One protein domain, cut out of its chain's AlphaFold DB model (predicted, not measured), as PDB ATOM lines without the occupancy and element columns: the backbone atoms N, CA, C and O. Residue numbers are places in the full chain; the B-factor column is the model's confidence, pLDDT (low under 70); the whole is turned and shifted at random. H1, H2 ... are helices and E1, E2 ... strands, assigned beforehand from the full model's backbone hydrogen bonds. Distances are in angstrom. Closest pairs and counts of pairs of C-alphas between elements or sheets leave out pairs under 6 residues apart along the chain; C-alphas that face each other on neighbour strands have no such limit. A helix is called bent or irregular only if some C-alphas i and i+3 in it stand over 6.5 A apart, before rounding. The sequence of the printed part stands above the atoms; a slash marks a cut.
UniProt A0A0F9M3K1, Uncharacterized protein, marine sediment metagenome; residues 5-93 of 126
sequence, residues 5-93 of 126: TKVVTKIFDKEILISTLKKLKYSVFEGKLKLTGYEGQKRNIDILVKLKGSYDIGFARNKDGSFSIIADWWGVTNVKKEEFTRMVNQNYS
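This is residues 5 to 93 of the 126 residues of an uncharacterized protein of marine sediment metagenome (UniProt A0A0F9M3K1). A strongly twisted five-stranded sheet, sharply bent through its E2 and E3 hairpin, has two helices over one face: H2 covers the E1 and E5 end, while H1 packs near E2 and E3. The two helices meet where residues 88 to 92 of H2 touch H1. The printed part has 89 residues, in the order E1 H1 E2 E3 E4 E5 H2; the antiparallel sheet runs E1 E5 E4 E3 E2, and the class is mixed, helices and strands. It is compact, with a radius of gyration of the C-alphas of 11.8 A and spans of 33 by 26 by 20 A.

E1, residues 5 to 11, begins at C-alpha 5 (25.834, 1.522, -76.008) and is 16.9 A long. E5 is residues 67 to 72, 16.5 A; E4 is 57 to 61; E3 is 42 to 50, 15.1 A; E2 is 27 to 36, 16.0 A. H1 is residues 14 to 23, 14.0 A. H2, residues 81 to 93, 18.0 A, ends at C-alpha 93 (10.727, -10.205, -87.054).

E2 to E5 form a meander, each strand the antiparallel neighbour of the one before. E2 bends by 119 degrees at residue 31 and E3 by 108 degrees at residue 46. Backbone N and O are within hydrogen-bond range across each neighbour pair: N 29 and O 48 at 2.8 A for E2 and E3, N 49 and O 57 at 2.7 A for E3 and E4, N 58 and O 70 at 2.8 A for E4 and E5, and N 7 and O 69 at 2.8 A for E1 and E5. H2 is on the sheet at a height of 8.9 A, along the strands, over E5 and only just over E1, on which 3 of its C-alphas fall. H1 is on the sheet at a height of 6.3 A. H1 and H2 touch, Thr 20 and Tyr 92 being the closest C-alphas at 5.8 A, at a steep tilt of 68 degrees, only just short of about perpendicular, opposite ways. In H1 and H2 every O i to N i+4 pair is within hydrogen-bond range.

The C-alphas of Glu 39 and Ser 93 are farthest apart, 34.5 A. The printed part has no cut and no long link. Residues 38 to 40 are under pLDDT 70.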
ATOM      1  N   THR A   5      27.200   1.808 -76.431       80.19
ATOM      2  CA  THR A   5      25.834   1.522 -76.008       80.19
ATOM      3  C   THR A   5      25.498   0.085 -76.353       80.19
ATOM      4  O   THR A   5      25.640  -0.347 -77.501       80.19
ATOM      5  N   LYS A   6      25.009  -0.647 -75.352       85.31
ATOM      6  CA  LYS A   6      24.433  -1.977 -75.525       85.31
ATOM      7  C   LYS A   6      22.915  -1.858 -75.621       85.31
ATOM      8  O   LYS A   6      22.276  -1.368 -74.697       85.31
ATOM      9  N   VAL A   7      22.340  -2.354 -76.710       84.88
ATOM     10  CA  VAL A   7      20.889  -2.459 -76.894       84.88
ATOM     11  C   VAL A   7      20.508  -3.932 -76.896       84.88
ATOM     12  O   VAL A   7      20.898  -4.688 -77.788       84.88
ATOM     13  N   VAL A   8      19.769  -4.353 -75.873       82.25
ATOM     14  CA  VAL A   8      19.266  -5.727 -75.767       82.25
ATOM     15  C   VAL A   8      18.123  -5.902 -76.761       82.25
ATOM     16  O   VAL A   8      17.166  -5.130 -76.753       82.25
ATOM     17  N   THR A   9      18.215  -6.915 -77.621       83.56
ATOM     18  CA  THR A   9      17.165  -7.229 -78.598       83.56
ATOM     19  C   THR A   9      16.623  -8.638 -78.379       83.56
ATOM     20  O   THR A   9      17.277  -9.477 -77.764       83.56
ATOM     21  N   LYS A  10      15.422  -8.920 -78.896       82.44
ATOM     22  CA  LYS A  10      14.800 -10.258 -78.865       82.44
ATOM     23  C   LYS A  10      15.168 -11.086 -80.105       82.44
ATOM     24  O   LYS A  10      14.336 -11.790 -80.672       82.44
ATOM     25  N   ILE A  11      16.408 -10.953 -80.564       87.88
ATOM     26  CA  ILE A  11      16.938 -11.674 -81.720       87.88
ATOM     27  C   ILE A  11      17.621 -12.929 -81.199       87.88
ATOM     28  O   ILE A  11      18.587 -12.818 -80.462       87.88
ATOM     29  N   PHE A  12      17.136 -14.110 -81.562       88.44
ATOM     30  CA  PHE A  12      17.686 -15.391 -81.093       88.44
ATOM     31  C   PHE A  12      18.345 -16.177 -82.223       88.44
ATOM     32  O   PHE A  12      19.238 -16.990 -81.995       88.44
ATOM     33  N   ASP A  13      17.912 -15.922 -83.455       88.12
ATOM     34  CA  ASP A  13      18.329 -16.686 -84.611       88.12
ATOM     35  C   ASP A  13      19.414 -15.957 -85.404       88.12
ATOM     36  O   ASP A  13      19.175 -14.926 -86.042       88.12
ATOM     37  N   LYS A  14      20.625 -16.518 -85.362       89.50
ATOM     38  CA  LYS A  14      21.793 -15.966 -86.047       89.50
ATOM     39  C   LYS A  14      21.608 -15.935 -87.567       89.50
ATOM     40  O   LYS A  14      21.983 -14.951 -88.200       89.50
ATOM     41  N   GLU A  15      21.026 -16.976 -88.158       89.19
ATOM     42  CA  GLU A  15      20.875 -17.075 -89.613       89.19
ATOM     43  C   GLU A  15      19.897 -16.027 -90.141       89.19
ATOM     44  O   GLU A  15      20.199 -15.328 -91.113       89.19
ATOM     45  N   ILE A  16      18.748 -15.861 -89.472       88.75
ATOM     46  CA  ILE A  16      17.787 -14.811 -89.830       88.75
ATOM     47  C   ILE A  16      18.429 -13.438 -89.658       88.75
ATOM     48  O   ILE A  16      18.234 -12.575 -90.516       88.75
ATOM     49  N   LEU A  17      19.191 -13.215 -88.585       90.19
ATOM     50  CA  LEU A  17      19.881 -11.946 -88.366       90.19
ATOM     51  C   LEU A  17      20.864 -11.639 -89.504       90.19
ATOM     52  O   LEU A  17      20.781 -10.569 -90.105       90.19
ATOM     53  N   ILE A  18      21.739 -12.580 -89.862       91.12
ATOM     54  CA  ILE A  18      22.715 -12.397 -90.946       91.12
ATOM     55  C   ILE A  18      22.007 -12.165 -92.280       91.12
ATOM     56  O   ILE A  18      22.355 -11.237 -93.008       91.12
ATOM     57  N   SER A  19      20.990 -12.970 -92.595       89.19
ATOM     58  CA  SER A  19      20.180 -12.805 -93.805       89.19
ATOM     59  C   SER A  19      19.509 -11.429 -93.852       89.19
ATOM     60  O   SER A  19      19.533 -10.749 -94.878       89.19
ATOM     61  N   THR A  20      18.982 -10.970 -92.715       90.31
ATOM     62  CA  THR A  20      18.369  -9.647 -92.569       90.31
ATOM     63  C   THR A  20      19.374  -8.533 -92.841       90.31
ATOM     64  O   THR A  20      19.104  -7.649 -93.650       90.31
ATOM     65  N   LEU A  21      20.549  -8.593 -92.218       90.94
ATOM     66  CA  LEU A  21      21.601  -7.592 -92.384       90.94
ATOM     67  C   LEU A  21      22.157  -7.571 -93.820       90.94
ATOM     68  O   LEU A  21      22.314  -6.498 -94.399       90.94
ATOM     69  N   LYS A  22      22.367  -8.744 -94.435       89.50
ATOM     70  CA  LYS A  22      22.768  -8.860 -95.849       89.50
ATOM     71  C   LYS A  22      21.707  -8.282 -96.789       89.50
ATOM     72  O   LYS A  22      22.042  -7.579 -97.738       89.50
ATOM     73  N   LYS A  23      20.420  -8.522 -96.512       87.44
ATOM     74  CA  LYS A  23      19.301  -7.964 -97.290       87.44
ATOM     75  C   LYS A  23      19.227  -6.439 -97.195       87.44
ATOM     76  O   LYS A  23      18.871  -5.784 -98.170       87.44
ATOM     77  N   LEU A  24      19.621  -5.881 -96.053       85.06
ATOM     78  CA  LEU A  24      19.796  -4.441 -95.851       85.06
ATOM     79  C   LEU A  24      21.079  -3.888 -96.505       85.06
ATOM     80  O   LEU A  24      21.412  -2.724 -96.308       85.06
ATOM     81  N   LYS A  25      21.782  -4.698 -97.313       87.00
ATOM     82  CA  LYS A  25      23.025  -4.358 -98.026       87.00
ATOM     83  C   LYS A  25      24.200  -4.007 -97.107       87.00
ATOM     84  O   LYS A  25      25.148  -3.354 -97.541       87.00
ATOM     85  N   TYR A  26      24.173  -4.469 -95.859       88.88
ATOM     86  CA  TYR A  26      25.314  -4.331 -94.964       88.88
ATOM     87  C   TYR A  26      26.346  -5.438 -95.184       88.88
ATOM     88  O   TYR A  26      26.012  -6.574 -95.525       88.88
ATOM     89  N   SER A  27      27.619  -5.106 -94.955       89.69
ATOM     90  CA  SER A  27      28.711  -6.081 -94.953       89.69
ATOM     91  C   SER A  27      28.777  -6.749 -93.584       89.69
ATOM     92  O   SER A  27      29.020  -6.075 -92.586       89.69
ATOM     93  N   VAL A  28      28.532  -8.056 -93.532       92.38
ATOM     94  CA  VAL A  28      28.411  -8.813 -92.280       92.38
ATOM     95  C   VAL A  28      29.498  -9.872 -92.216       92.38
ATOM     96  O   VAL A  28      29.632 -10.668 -93.145       92.38
ATOM     97  N   PHE A  29      30.219  -9.909 -91.104       90.38
ATOM     98  CA  PHE A  29      31.220 -10.918 -90.784       90.38
ATOM     99  C   PHE A  29      30.791 -11.659 -89.525       90.38
ATOM    100  O   PHE A  29      30.246 -11.060 -88.600       90.38
ATOM    101  N   GLU A  30      31.035 -12.961 -89.482       89.88
ATOM    102  CA  GLU A  30      30.687 -13.812 -88.349       89.88
ATOM    103  C   GLU A  30      31.923 -14.491 -87.767       89.88
ATOM    104  O   GLU A  30      32.880 -14.778 -88.483       89.88
ATOM    105  N   GLY A  31      31.895 -14.754 -86.461       86.69
ATOM    106  CA  GLY A  31      32.976 -15.428 -85.745       86.69
ATOM    107  C   GLY A  31      33.326 -14.716 -84.445       86.69
ATOM    108  O   GLY A  31      32.632 -13.801 -84.016       86.69
ATOM    109  N   LYS A  32      34.427 -15.123 -83.809       83.38
ATOM    110  CA  LYS A  32      34.960 -14.427 -82.628       83.38
ATOM    111  C   LYS A  32      35.673 -13.155 -83.079       83.38
ATOM    112  O   LYS A  32      36.879 -13.160 -83.316       83.38
ATOM    113  N   LEU A  33      34.907 -12.081 -83.233       88.12
ATOM    114  CA  LEU A  33      35.386 -10.803 -83.743       88.12
ATOM    115  C   LEU A  33      35.555  -9.800 -82.600       88.12
ATOM    116  O   LEU A  33      34.975  -9.933 -81.518       88.12
ATOM    117  N   LYS A  34      36.385  -8.785 -82.839       84.44
ATOM    118  CA  LYS A  34      36.599  -7.680 -81.905       84.44
ATOM    119  C   LYS A  34      36.108  -6.399 -82.551       84.44
ATOM    120  O   LYS A  34      36.649  -5.968 -83.565       84.44
ATOM    121  N   LEU A  35      35.095  -5.799 -81.945       84.81
ATOM    122  CA  LEU A  35      34.639  -4.467 -82.291       84.81
ATOM    123  C   LEU A  35      35.598  -3.456 -81.675       84.81
ATOM    124  O   LEU A  35      35.822  -3.507 -80.465       84.81
ATOM    125  N   THR A  36      36.154  -2.565 -82.490       78.94
ATOM    126  CA  THR A  36      37.017  -1.476 -82.018       78.94
ATOM    127  C   THR A  36      36.195  -0.196 -81.987       78.94
ATOM    128  O   THR A  36      35.587   0.156 -82.993       78.94
ATOM    129  N   GLY A  37      36.135   0.460 -80.833       74.50
ATOM    130  CA  GLY A  37      35.448   1.741 -80.659       74.50
ATOM    131  C   GLY A  37      36.403   2.849 -80.253       74.50
ATOM    132  O   GLY A  37      37.621   2.723 -80.418       74.50
ATOM    133  N   TYR A  38      35.836   3.924 -79.709       66.62
ATOM    134  CA  TYR A  38      36.583   5.092 -79.266       66.62
ATOM    135  C   TYR A  38      37.710   4.722 -78.282       66.62
ATOM    136  O   TYR A  38      37.561   3.826 -77.445       66.62
ATOM    137  N   GLU A  39      38.860   5.389 -78.425       64.75
ATOM    138  CA  GLU A  39      40.094   5.154 -77.646       64.75
ATOM    139  C   GLU A  39      40.647   3.716 -77.711       64.75
ATOM    140  O   GLU A  39      41.304   3.238 -76.788       64.75
ATOM    141  N   GLY A  40      40.392   2.984 -78.800       67.88
ATOM    142  CA  GLY A  40      40.942   1.636 -78.981       67.88
ATOM    143  C   GLY A  40      40.287   0.578 -78.087       67.88
ATOM    144  O   GLY A  40      40.795  -0.543 -77.973       67.88
ATOM    145  N   GLN A  41      39.144   0.899 -77.476       75.25
ATOM    146  CA  GLN A  41      38.367  -0.051 -76.691       75.25
ATOM    147  C   GLN A  41      37.891  -1.202 -77.580       75.25
ATOM    148  O   GLN A  41      37.232  -0.995 -78.599       75.25
ATOM    149  N   LYS A  42      38.209  -2.434 -77.171       82.06
ATOM    150  CA  LYS A  42      37.823  -3.654 -77.887       82.06
ATOM    151  C   LYS A  42      36.706  -4.377 -77.147       82.06
ATOM    152  O   LYS A  42      36.814  -4.654 -75.951       82.06
ATOM    153  N   ARG A  43      35.638  -4.724 -77.862       83.56
ATOM    154  CA  ARG A  43      34.542  -5.560 -77.355       83.56
ATOM    155  C   ARG A  43      34.447  -6.841 -78.166       83.56
ATOM    156  O   ARG A  43      34.458  -6.802 -79.392       83.56
ATOM    157  N   ASN A  44      34.349  -7.970 -77.473       87.06
ATOM    158  CA  ASN A  44      34.115  -9.251 -78.124       87.06
ATOM    159  C   ASN A  44      32.674  -9.296 -78.633       87.06
ATOM    160  O   ASN A  44      31.739  -8.978 -77.896       87.06
ATOM    161  N   ILE A  45      32.528  -9.675 -79.895       90.81
ATOM    162  CA  ILE A  45      31.259  -9.763 -80.609       90.81
ATOM    163  C   ILE A  45      31.262 -11.029 -81.467       90.81
ATOM    164  O   ILE A  45      32.316 -11.528 -81.863       90.81
ATOM    165  N   ASP A  46      30.074 -11.538 -81.757       90.88
ATOM    166  CA  ASP A  46      29.874 -12.741 -82.568       90.88
ATOM    167  C   ASP A  46      29.634 -12.403 -84.045       90.88
ATOM    168  O   ASP A  46      29.850 -13.227 -84.939       90.88
ATOM    169  N   ILE A  47      29.125 -11.197 -84.300       92.06
ATOM    170  CA  ILE A  47      28.791 -10.710 -85.635       92.06
ATOM    171  C   ILE A  47      29.229  -9.253 -85.733       92.06
ATOM    172  O   ILE A  47      28.840  -8.432 -84.905       92.06
ATOM    173  N   LEU A  48      30.014  -8.932 -86.755       91.69
ATOM    174  CA  LEU A  48      30.450  -7.580 -87.082       91.69
ATOM    175  C   LEU A  48      29.704  -7.100 -88.321       91.69
ATOM    176  O   LEU A  48      29.663  -7.783 -89.342       91.69
ATOM    177  N   VAL A  49      29.153  -5.902 -88.240       90.75
ATOM    178  CA  VAL A  49      28.520  -5.191 -89.339       90.75
ATOM    179  C   VAL A  49      29.394  -4.003 -89.688       90.75
ATOM    180  O   VAL A  49      29.493  -3.044 -88.925       90.75
ATOM    181  N   LYS A  50      30.030  -4.087 -90.854       87.38
ATOM    182  CA  LYS A  50      30.934  -3.059 -91.350       87.38
ATOM    183  C   LYS A  50      30.152  -1.989 -92.100       87.38
ATOM    184  O   LYS A  50      29.474  -2.287 -93.091       87.38
ATOM    185  N   LEU A  51      30.252  -0.752 -91.625       83.69
ATOM    186  CA  LEU A  51      29.643   0.416 -92.256       83.69
ATOM    187  C   LEU A  51      30.698   1.133 -93.104       83.69
ATOM    188  O   LEU A  51      31.822   1.364 -92.671       83.69
ATOM    189  N   LYS A  52      30.362   1.476 -94.352       78.06
ATOM    190  CA  LYS A  52      31.283   2.233 -95.212       78.06
ATOM    191  C   LYS A  52      31.373   3.677 -94.715       78.06
ATOM    192  O   LYS A  52      30.357   4.366 -94.697       78.06
ATOM    193  N   GLY A  53      32.579   4.118 -94.354       74.62
ATOM    194  CA  GLY A  53      32.844   5.495 -93.919       74.62
ATOM    195  C   GLY A  53      32.332   5.831 -92.515       74.62
ATOM    196  O   GLY A  53      32.148   7.002 -92.207       74.62
ATOM    197  N   SER A  54      32.066   4.825 -91.679       81.69
ATOM    198  CA  SER A  54      31.538   5.009 -90.326       81.69
ATOM    199  C   SER A  54      32.089   3.944 -89.381       81.69
ATOM    200  O   SER A  54      32.710   2.982 -89.836       81.69
ATOM    201  N   TYR A  55      31.862   4.103 -88.078       83.25
ATOM    202  CA  TYR A  55      32.217   3.071 -87.101       83.25
ATOM    203  C   TYR A  55      31.410   1.792 -87.337       83.25
ATOM    204  O   TYR A  55      30.275   1.829 -87.812       83.25
ATOM    205  N   ASP A  56      31.998   0.654 -86.983       89.25
ATOM    206  CA  ASP A  56      31.342  -0.638 -87.135       89.25
ATOM    207  C   ASP A  56      30.292  -0.874 -86.037       89.25
ATOM    208  O   ASP A  56      30.358  -0.327 -84.931       89.25
ATOM    209  N   ILE A  57      29.327  -1.744 -86.331       90.31
ATOM    210  CA  ILE A  57      28.303  -2.186 -85.382       90.31
ATOM    211  C   ILE A  57      28.525  -3.662 -85.083       90.31
ATOM    212  O   ILE A  57      28.637  -4.485 -85.985       90.31
ATOM    213  N   GLY A  58      28.559  -4.027 -83.812       91.38
ATOM    214  CA  GLY A  58      28.674  -5.410 -83.377       91.38
ATOM    215  C   GLY A  58      27.359  -5.982 -82.868       91.38
ATOM    216  O   GLY A  58      26.509  -5.267 -82.341       91.38
ATOM    217  N   PHE A  59      27.222  -7.299 -82.953       92.38
ATOM    218  CA  PHE A  59      26.237  -8.053 -82.191       92.38
ATOM    219  C   PHE A  59      26.959  -9.060 -81.305       92.38
ATOM    220  O   PHE A  59      27.768  -9.853 -81.787       92.38
ATOM    221  N   ALA A  60      26.645  -9.039 -80.015       91.19
ATOM    222  CA  ALA A  60      27.155  -9.996 -79.043       91.19
ATOM    223  C   ALA A  60      26.024 -10.886 -78.547       91.19
ATOM    224  O   ALA A  60      24.944 -10.400 -78.194       91.19
ATOM    225  N   ARG A  61      26.278 -12.189 -78.489       90.56
ATOM    226  CA  ARG A  61      25.349 -13.158 -77.928       90.56
ATOM    227  C   ARG A  61      25.336 -13.040 -76.402       90.56
ATOM    228  O   ARG A  61      26.370 -13.072 -75.739       90.56
ATOM    229  N   ASN A  62      24.149 -12.881 -75.837       89.12
ATOM    230  CA  ASN A  62      23.896 -12.919 -74.404       89.12
ATOM    231  C   ASN A  62      23.840 -14.369 -73.907       89.12
ATOM    232  O   ASN A  62      23.649 -15.305 -74.686       89.12
ATOM    233  N   LYS A  63      23.924 -14.537 -72.582       86.25
ATOM    234  CA  LYS A  63      23.786 -15.840 -71.915       86.25
ATOM    235  C   LYS A  63      22.444 -16.516 -72.217       86.25
ATOM    236  O   LYS A  63      22.416 -17.719 -72.424       86.25
ATOM    237  N   ASP A  64      21.376 -15.733 -72.357       85.81
ATOM    238  CA  ASP A  64      20.025 -16.220 -72.681       85.81
ATOM    239  C   ASP A  64      19.857 -16.628 -74.159       85.81
ATOM    240  O   ASP A  64      18.755 -16.911 -74.622       85.81
ATOM    241  N   GLY A  65      20.934 -16.587 -74.950       84.56
ATOM    242  CA  GLY A  65      20.921 -16.910 -76.376       84.56
ATOM    243  C   GLY A  65      20.441 -15.781 -77.290       84.56
ATOM    244  O   GLY A  65      20.557 -15.919 -78.506       84.56
ATOM    245  N   SER A  66      19.958 -14.664 -76.736       88.38
ATOM    246  CA  SER A  66      19.600 -13.464 -77.498       88.38
ATOM    247  C   SER A  66      20.835 -12.680 -77.957       88.38
ATOM    248  O   SER A  66      21.866 -12.697 -77.299       88.38
ATOM    249  N   PHE A  67      20.750 -11.949 -79.062       89.94
ATOM    250  CA  PHE A  67      21.803 -11.060 -79.545       89.94
ATOM    251  C   PHE A  67      21.537  -9.624 -79.080       89.94
ATOM    252  O   PHE A  67      20.436  -9.094 -79.224       89.94
ATOM    253  N   SER A  68      22.553  -8.964 -78.533       90.31
ATOM    254  CA  SER A  68      22.529  -7.527 -78.248       90.31
ATOM    255  C   SER A  68      23.331  -6.771 -79.286       90.31
ATOM    256  O   SER A  68      24.419  -7.210 -79.652       90.31
ATOM    257  N   ILE A  69      22.838  -5.606 -79.686       90.88
ATOM    258  CA  ILE A  69      23.590  -4.668 -80.517       90.88
ATOM    259  C   ILE A  69      24.576  -3.934 -79.610       90.88
ATOM    260  O   ILE A  69      24.183  -3.391 -78.577       90.88
ATOM    261  N   ILE A  70      25.849  -3.924 -79.985       89.19
ATOM    262  CA  ILE A  70      26.917  -3.178 -79.325       89.19
ATOM    263  C   ILE A  70      27.551  -2.294 -80.386       89.19
ATOM    264  O   ILE A  70      28.105  -2.798 -81.356       89.19
ATOM    265  N   ALA A  71      27.477  -0.982 -80.208       87.56
ATOM    266  CA  ALA A  71      28.128  -0.040 -81.105       87.56
ATOM    267  C   ALA A  71      28.505   1.240 -80.372       87.56
ATOM    268  O   ALA A  71      27.923   1.582 -79.336       87.56
ATOM    269  N   ASP A  72      29.486   1.931 -80.935       86.50
ATOM    270  CA  ASP A  72      29.853   3.277 -80.532       86.50
ATOM    271  C   ASP A  72      29.100   4.284 -81.404       86.50
ATOM    272  O   ASP A  72      29.570   4.703 -82.460       86.50
ATOM    273  N   TRP A  73      27.882   4.630 -80.987       80.56
ATOM    274  CA  TRP A  73      26.986   5.472 -81.784       80.56
ATOM    275  C   TRP A  73      27.481   6.904 -81.963       80.56
ATOM    276  O   TRP A  73      26.966   7.599 -82.830       80.56
ATOM    277  N   TRP A  74      28.467   7.342 -81.176       77.38
ATOM    278  CA  TRP A  74      29.082   8.651 -81.369       77.38
ATOM    279  C   TRP A  74      29.909   8.695 -82.663       77.38
ATOM    280  O   TRP A  74      29.859   9.680 -83.392       77.38
ATOM    281  N   GLY A  75      30.597   7.597 -82.995       70.75
ATOM    282  CA  GLY A  75      31.343   7.449 -84.250       70.75
ATOM    283  C   GLY A  75      30.505   6.959 -85.439       70.75
ATOM    284  O   GLY A  75      30.986   6.945 -86.574       70.75
ATOM    285  N   VAL A  76      29.257   6.536 -85.205       79.19
ATOM    286  CA  VAL A  76      28.344   6.091 -86.266       79.19
ATOM    287  C   VAL A  76      27.581   7.293 -86.824       79.19
ATOM    288  O   VAL A  76      26.537   7.700 -86.328       79.19
ATOM    289  N   THR A  77      28.108   7.850 -87.903       71.06
ATOM    290  CA  THR A  77      27.562   9.002 -88.630       71.06
ATOM    291  C   THR A  77      26.458   8.635 -89.626       71.06
ATOM    292  O   THR A  77      25.592   9.459 -89.911       71.06
ATOM    293  N   ASN A  78      26.445   7.399 -90.143       73.88
ATOM    294  CA  ASN A  78      25.522   7.006 -91.220       73.88
ATOM    295  C   ASN A  78      24.135   6.560 -90.741       73.88
ATOM    296  O   ASN A  78      23.200   6.547 -91.538       73.88
ATOM    297  N   VAL A  79      23.993   6.125 -89.486       80.38
ATOM    298  CA  VAL A  79      22.731   5.580 -88.961       80.38
ATOM    299  C   VAL A  79      22.543   5.937 -87.491       80.38
ATOM    300  O   VAL A  79      23.454   5.789 -86.680       80.38
ATOM    301  N   LYS A  80      21.331   6.358 -87.118       82.56
ATOM    302  CA  LYS A  80      20.986   6.604 -85.711       82.56
ATOM    303  C   LYS A  80      20.714   5.288 -84.983       82.56
ATOM    304  O   LYS A  80      20.141   4.362 -85.560       82.56
ATOM    305  N   LYS A  81      21.047   5.233 -83.690       84.19
ATOM    306  CA  LYS A  81      20.846   4.060 -82.818       84.19
ATOM    307  C   LYS A  81      19.428   3.505 -82.887       84.19
ATOM    308  O   LYS A  81      19.233   2.313 -83.138       84.19
ATOM    309  N   GLU A  82      18.437   4.357 -82.641       83.56
ATOM    310  CA  GLU A  82      17.027   3.975 -82.579       83.56
ATOM    311  C   GLU A  82      16.526   3.508 -83.947       83.56
ATOM    312  O   GLU A  82      15.814   2.510 -84.047       83.56
ATOM    313  N   GLU A  83      16.930   4.203 -85.009       84.81
ATOM    314  CA  GLU A  83      16.529   3.892 -86.376       84.81
ATOM    315  C   GLU A  83      17.103   2.555 -86.845       84.81
ATOM    316  O   GLU A  83      16.350   1.699 -87.313       84.81
ATOM    317  N   PHE A  84      18.405   2.337 -86.641       87.06
ATOM    318  CA  PHE A  84      19.066   1.080 -86.971       87.06
ATOM    319  C   PHE A  84      18.458  -0.085 -86.189       87.06
ATOM    320  O   PHE A  84      18.063  -1.091 -86.777       87.06
ATOM    321  N   THR A  85      18.313   0.071 -84.868       86.94
ATOM    322  CA  THR A  85      17.723  -0.960 -84.002       86.94
ATOM    323  C   THR A  85      16.312  -1.309 -84.463       86.94
ATOM    324  O   THR A  85      15.985  -2.486 -84.626       86.94
ATOM    325  N   ARG A  86      15.475  -0.297 -84.716       86.06
ATOM    326  CA  ARG A  86      14.098  -0.490 -85.179       86.06
ATOM    327  C   ARG A  86      14.063  -1.189 -86.535       86.06
ATOM    328  O   ARG A  86      13.328  -2.160 -86.685       86.06
ATOM    329  N   MET A  87      14.867  -0.739 -87.494       87.75
ATOM    330  CA  MET A  87      14.923  -1.308 -88.841       87.75
ATOM    331  C   MET A  87      15.367  -2.776 -88.829       87.75
ATOM    332  O   MET A  87      14.726  -3.616 -89.470       87.75
ATOM    333  N   VAL A  88      16.432  -3.100 -88.087       89.50
ATOM    334  CA  VAL A  88      16.925  -4.477 -87.946       89.50
ATOM    335  C   VAL A  88      15.872  -5.347 -87.269       89.50
ATOM    336  O   VAL A  88      15.557  -6.419 -87.780       89.50
ATOM    337  N   ASN A  89      15.268  -4.875 -86.175       87.75
ATOM    338  CA  ASN A  89      14.270  -5.642 -85.435       87.75
ATOM    339  C   ASN A  89      12.996  -5.904 -86.264       87.75
ATOM    340  O   ASN A  89      12.470  -7.019 -86.259       87.75
ATOM    341  N   GLN A  90      12.527  -4.913 -87.032       85.44
ATOM    342  CA  GLN A  90      11.378  -5.061 -87.932       85.44
ATOM    343  C   GLN A  90      11.648  -6.086 -89.040       85.44
ATOM    344  O   GLN A  90      10.853  -7.005 -89.239       85.44
ATOM    345  N   ASN A  91      12.781  -5.972 -89.742       88.56
ATOM    346  CA  ASN A  91      13.114  -6.904 -90.821       88.56
ATOM    347  C   ASN A  91      13.392  -8.319 -90.293       88.56
ATOM    348  O   ASN A  91      12.978  -9.295 -90.921       88.56
ATOM    349  N   TYR A  92      14.037  -8.435 -89.129       89.44
ATOM    350  CA  TYR A  92      14.273  -9.716 -88.470       89.44
ATOM    351  C   TYR A  92      12.950 -10.397 -88.117       89.44
ATOM    352  O   TYR A  92      12.728 -11.538 -88.519       89.44
ATOM    353  N   SER A  93      12.044  -9.681 -87.442       85.19
ATOM    354  CA  SER A  93      10.727 -10.205 -87.054       85.19
ATOM    355  C   SER A  93       9.940 -10.671 -88.275       85.19
ATOM    356  O   SER A  93       9.344 -11.745 -88.278       85.19
TER     357      SER A  93